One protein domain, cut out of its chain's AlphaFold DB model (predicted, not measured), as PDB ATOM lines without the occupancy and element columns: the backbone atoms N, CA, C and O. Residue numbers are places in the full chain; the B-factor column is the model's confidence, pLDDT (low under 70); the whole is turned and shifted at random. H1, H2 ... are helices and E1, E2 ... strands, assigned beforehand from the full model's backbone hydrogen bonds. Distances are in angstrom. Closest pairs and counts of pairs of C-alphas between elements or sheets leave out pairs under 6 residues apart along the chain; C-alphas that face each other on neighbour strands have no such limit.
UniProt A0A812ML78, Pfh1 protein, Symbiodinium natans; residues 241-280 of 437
ATOM      1  N   ARG A 241     126.525  84.221 276.829       83.69
ATOM      2  CA  ARG A 241     127.595  84.997 276.198       83.69
ATOM      3  C   ARG A 241     127.602  84.738 274.699       83.69
ATOM      4  O   ARG A 241     127.589  83.587 274.273       83.69
ATOM      5  N   ASP A 242     127.611  85.814 273.927       82.88
ATOM      6  CA  ASP A 242     127.679  85.786 272.470       82.88
ATOM      7  C   ASP A 242     128.629  86.904 272.015       82.88
ATOM      8  O   ASP A 242     128.307  88.098 272.063       82.88
ATOM      9  N   GLY A 243     129.866  86.508 271.702       86.56
ATOM     10  CA  GLY A 243     130.980  87.419 271.446       86.56
ATOM     11  C   GLY A 243     131.272  88.356 272.636       86.56
ATOM     12  O   GLY A 243     131.378  87.881 273.771       86.56
ATOM     13  N   PRO A 244     131.396  89.682 272.416       81.81
ATOM     14  CA  PRO A 244     131.646  90.664 273.478       81.81
ATOM     15  C   PRO A 244     130.396  90.977 274.321       81.81
ATOM     16  O   PRO A 244     130.450  91.785 275.247       81.81
ATOM     17  N   ASN A 245     129.247  90.379 274.006       85.56
ATOM     18  CA  ASN A 245     127.960  90.737 274.581       85.56
ATOM     19  C   ASN A 245     127.413  89.626 275.480       85.56
ATOM     20  O   ASN A 245     127.486  88.441 275.162       85.56
ATOM     21  N   ASP A 246     126.787  90.026 276.586       84.62
ATOM     22  CA  ASP A 246     126.092  89.117 277.490       84.62
ATOM     23  C   ASP A 246     124.581  89.363 277.429       84.62
ATOM     24  O   ASP A 246     124.095  90.496 277.539       84.62
ATOM     25  N   PHE A 247     123.830  88.273 277.300       87.69
ATOM     26  CA  PHE A 247     122.381  88.255 277.150       87.69
ATOM     27  C   PHE A 247     121.709  87.483 278.287       87.69
ATOM     28  O   PHE A 247     122.303  86.614 278.925       87.69
ATOM     29  N   ILE A 248     120.429  87.775 278.504       87.94
ATOM     30  CA  ILE A 248     119.516  86.938 279.286       87.94
ATOM     31  C   ILE A 248     118.344  86.503 278.415       87.94
ATOM     32  O   ILE A 248     117.980  87.179 277.450       87.94
ATOM     33  N   LEU A 249     117.716  85.399 278.789       86.12
ATOM     34  CA  LEU A 249     116.450  84.962 278.230       86.12
ATOM     35  C   LEU A 249     115.305  85.583 279.031       86.12
ATOM     36  O   LEU A 249     115.224  85.490 280.263       86.12
ATOM     37  N   LEU A 250     114.394  86.244 278.322       84.75
ATOM     38  CA  LEU A 250     113.101  86.605 278.885       84.75
ATOM     39  C   LEU A 250     112.255  85.341 279.075       84.75
ATOM     40  O   LEU A 250     112.495  84.313 278.447       84.75
ATOM     41  N   ARG A 251     111.207  85.428 279.899       76.88
ATOM     42  CA  ARG A 251     110.295  84.289 280.134       76.88
ATOM     43  C   ARG A 251     109.577  83.804 278.865       76.88
ATOM     44  O   ARG A 251     109.177  82.651 278.809       76.88
ATOM     45  N   GLY A 252     109.473  84.655 277.841       73.06
ATOM     46  CA  GLY A 252     108.988  84.293 276.504       73.06
ATOM     47  C   GLY A 252     110.056  83.725 275.557       73.06
ATOM     48  O   GLY A 252     109.824  83.690 274.357       73.06
ATOM     49  N   GLY A 253     111.251  83.369 276.045       77.12
ATOM     50  CA  GLY A 253     112.337  82.775 275.248       77.12
ATOM     51  C   GLY A 253     113.184  83.766 274.441       77.12
ATOM     52  O   GLY A 253     114.269  83.419 273.982       77.12
ATOM     53  N   ALA A 254     112.746  85.020 274.301       83.75
ATOM     54  CA  ALA A 254     113.510  86.046 273.598       83.75
ATOM     55  C   ALA A 254     114.830  86.381 274.322       83.75
ATOM     56  O   ALA A 254     114.828  86.706 275.513       83.75
ATOM     57  N   LYS A 255     115.947  86.373 273.584       88.50
ATOM     58  CA  LYS A 255     117.257  86.854 274.054       88.50
ATOM     59  C   LYS A 255     117.264  88.384 274.128       88.50
ATOM     60  O   LYS A 255     116.840  89.061 273.189       88.50
ATOM     61  N   LYS A 256     117.757  88.951 275.231       90.88
ATOM     62  CA  LYS A 256     117.926  90.402 275.406       90.88
ATOM     63  C   LYS A 256     119.275  90.744 276.026       90.88
ATOM     64  O   LYS A 256     119.696  90.115 276.991       90.88
ATOM     65  N   LEU A 257     119.917  91.770 275.470       89.06
ATOM     66  CA  LEU A 257     121.231  92.259 275.881       89.06
ATOM     67  C   LEU A 257     121.184  92.862 277.290       89.06
ATOM     68  O   LEU A 257     120.364  93.746 277.567       89.06
ATOM     69  N   VAL A 258     122.089  92.428 278.166       86.25
ATOM     70  CA  VAL A 258     122.224  92.966 279.529       86.25
ATOM     71  C   VAL A 258     123.511  93.740 279.747       86.25
ATOM     72  O   VAL A 258     123.483  94.736 280.468       86.25
ATOM     73  N   ARG A 259     124.614  93.355 279.102       86.12
ATOM     74  CA  ARG A 259     125.844  94.153 279.084       86.12
ATOM     75  C   ARG A 259     126.677  93.861 277.843       86.12
ATOM     76  O   ARG A 259     126.568  92.782 277.271       86.12
ATOM     77  N   SER A 260     127.488  94.831 277.453       81.69
ATOM     78  CA  SER A 260     128.389  94.758 276.305       81.69
ATOM     79  C   SER A 260     129.794  95.141 276.748       81.69
ATOM     80  O   SER A 260     129.960  96.188 277.378       81.69
ATOM     81  N   LEU A 261     130.778  94.292 276.458       77.31
ATOM     82  CA  LEU A 261     132.192  94.578 276.661       77.31
ATOM     83  C   LEU A 261     132.635  95.612 275.622       77.31
ATOM     84  O   LEU A 261     132.494  95.395 274.420       77.31
ATOM     85  N   GLN A 262     133.112  96.750 276.103       81.50
ATOM     86  CA  GLN A 262     133.644  97.828 275.285       81.50
ATOM     87  C   GLN A 262     135.138  97.583 274.984       81.50
ATOM     88  O   GLN A 262     135.786  96.803 275.688       81.50
ATOM     89  N   PRO A 263     135.705  98.233 273.950       71.75
ATOM     90  CA  PRO A 263     137.120  98.080 273.588       71.75
ATOM     91  C   PRO A 263     138.109  98.475 274.694       71.75
ATOM     92  O   PRO A 263     139.233  97.988 274.706       71.75
ATOM     93  N   ASP A 264     137.684  99.325 275.630       64.94
ATOM     94  CA  ASP A 264     138.447  99.756 276.808       64.94
ATOM     95  C   ASP A 264     138.470  98.708 277.944       64.94
ATOM     96  O   ASP A 264     139.009  98.966 279.017       64.94
ATOM     97  N   GLY A 265     137.859  97.535 277.739       59.28
ATOM     98  CA  GLY A 265     137.738  96.475 278.743       59.28
ATOM     99  C   GLY A 265     136.576  96.666 279.725       59.28
ATOM    100  O   GLY A 265     136.292  95.771 280.524       59.28
ATOM    101  N   SER A 266     135.848  97.783 279.651       61.50
ATOM    102  CA  SER A 266     134.721  98.072 280.535       61.50
ATOM    103  C   SER A 266     133.416  97.426 280.051       61.50
ATOM    104  O   SER A 266     133.199  97.185 278.863       61.50
ATOM    105  N   TYR A 267     132.492  97.139 280.975       74.56
ATOM    106  CA  TYR A 267     131.146  96.683 280.616       74.56
ATOM    107  C   TYR A 267     130.149  97.840 280.619       74.56
ATOM    108  O   TYR A 267     129.863  98.431 281.665       74.56
ATOM    109  N   ARG A 268     129.503  98.073 279.474       76.31
ATOM    110  CA  ARG A 268     128.333  98.948 279.373       76.31
ATOM    111  C   ARG A 268     127.065  98.153 279.670       76.31
ATOM    112  O   ARG A 268     126.684  97.266 278.907       76.31
ATOM    113  N   VAL A 269     126.398  98.467 280.781       79.31
ATOM    114  CA  VAL A 269     125.212  97.739 281.264       79.31
ATOM    115  C   VAL A 269     123.923  98.407 280.770       79.31
ATOM    116  O   VAL A 269     123.724  99.610 280.938       79.31
ATOM    117  N   THR A 270     123.010  97.632 280.178       83.94
ATOM    118  CA  THR A 270     121.717  98.151 279.692       83.94
ATOM    119  C   THR A 270     120.739  98.396 280.848       83.94
ATOM    120  O   THR A 270     120.917  97.875 281.947       83.94
ATOM    121  N   LYS A 271     119.632  99.123 280.626       80.50
ATOM    122  CA  LYS A 271     118.567  99.295 281.644       80.50
ATOM    123  C   LYS A 271     118.035  97.952 282.170       80.50
ATOM    124  O   LYS A 271     117.717  97.827 283.352       80.50
ATOM    125  N   LEU A 272     117.959  96.947 281.295       82.75
ATOM    126  CA  LEU A 272     117.597  95.579 281.662       82.75
ATOM    127  C   LEU A 272     118.694  94.921 282.506       82.75
ATOM    128  O   LEU A 272     118.383  94.305 283.522       82.75
ATOM    129  N   GLY A 273     119.961  95.099 282.124       79.31
ATOM    130  CA  GLY A 273     121.108  94.640 282.898       79.31
ATOM    131  C   GLY A 273     121.160  95.244 284.297       79.31
ATOM    132  O   GLY A 273     121.311  94.500 285.258       79.31
ATOM    133  N   LYS A 274     120.918  96.553 284.451       78.19
ATOM    134  CA  LYS A 274     120.859  97.212 285.770       78.19
ATOM    135  C   LYS A 274     119.796  96.560 286.664       78.19
ATOM    136  O   LYS A 274     120.045  96.316 287.838       78.19
ATOM    137  N   ALA A 275     118.634  96.207 286.106       76.12
ATOM    138  CA  ALA A 275     117.592  95.486 286.840       76.12
ATOM    139  C   ALA A 275     117.973  94.029 287.166       76.12
ATOM    140  O   ALA A 275     117.622  93.541 288.237       76.12
ATOM    141  N   PHE A 276     118.675  93.342 286.261       79.31
ATOM    142  CA  PHE A 276     119.111  91.950 286.426       79.31
ATOM    143  C   PHE A 276     120.253  91.795 287.439       79.31
ATOM    144  O   PHE A 276     120.246  90.871 288.248       79.31
ATOM    145  N   PHE A 277     121.222  92.710 287.416       75.56
ATOM    146  CA  PHE A 277     122.391  92.691 288.292       75.56
ATOM    147  C   PHE A 277     122.150  93.368 289.643       75.56
ATOM    148  O   PHE A 277     122.973  93.216 290.534       75.56
ATOM    149  N   ARG A 278     121.006  94.036 289.847       69.06
ATOM    150  CA  ARG A 278     120.681  94.771 291.083       69.06
ATOM    151  C   ARG A 278     120.859  93.967 292.373       69.06
ATOM    152  O   ARG A 278     121.106  94.565 293.408       69.06
ATOM    153  N   GLU A 279     120.712  92.650 292.344       61.28
ATOM    154  CA  GLU A 279     120.900  91.791 293.526       61.28
ATOM    155  C   GLU A 279     122.084  90.831 293.398       61.28
ATOM    156  O   GLU A 279     122.316  90.011 294.286       61.28
ATOM    157  N   LYS A 280     122.851  90.938 292.309       68.31
ATOM    158  CA  LYS A 280     124.078  90.173 292.105       68.31
ATOM    159  C   LYS A 280     125.250  91.002 292.612       68.31
ATOM    160  O   LYS A 280     125.421  92.161 292.239       68.31
TER     161      LYS A 280
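AT A GLANCE: This is residues 241 to 280 of the 437 residues of the protein "Pfh1 protein" of Symbiodinium natans (UniProt A0A812ML78). A small three-stranded sheet, a meander in which each strand is the antiparallel neighbour of the one before, has one short helix, H1, packed on its middle strand E2 through Val 258 and Gly 273. The turns of its two hairpins lie at opposite ends of the long axis, near Gly 252 and Asp 264. The printed part has 40 residues, with elements in the order E1, E2, E3, H1 and a sheet order of E1, E2, E3; the class is mixed, helices and strands. It is only just compact, close to loose, with a radius of gyration of the C-alphas of 10.4 A and spans of 33 by 22 by 14 A.

HOW THE PARTS SIT: Inner strand E2, residues 255 to 261, forms an antiparallel hairpin with edge strand E1, residues 245 to 249, at 155 degrees; N 248 and O 256 are 2.9 A apart, within hydrogen-bond range. E2 also forms an antiparallel hairpin with edge strand E3, residues 267 to 269, at 141 degrees; N 260 and O 268 are 2.9 A apart, within hydrogen-bond range. E1 and E3 are apart. H1, residues 271 to 277, is on the sheet at a height of 5.2 A over the sheet, but over none of its strands, only just: 2 of its 7 C-alphas fall on E2. H1 touches E2, the closest C-alphas being those of Val 258 and Gly 273, 3.9 A apart. H1 and E1 are near each other, with 6 pairs of C-alphas within 10 A. Each O i to N i+4 pair in H1 is within hydrogen-bond range. Residues 241 to 242 pair antiparallel with residues 245 to 246 of E1.

IN THESE COORDINATES: E2 is 17.0 A long, E1 13.4 A, H1 10.1 A and E3 6.1 A. E1 begins at C-alpha 245 (127.960, 90.737, 274.581), and H1 ends at C-alpha 277 (122.391, 92.691, 288.292).

THE WHOLE: The C-alphas of Gly 252 and Asp 264, the two farthest apart, are 33.3 A apart. The printed part has no cut, and its three links are tight. Its mean pLDDT is 79.1, with residues 264 to 266 and 278 to 280 under 70.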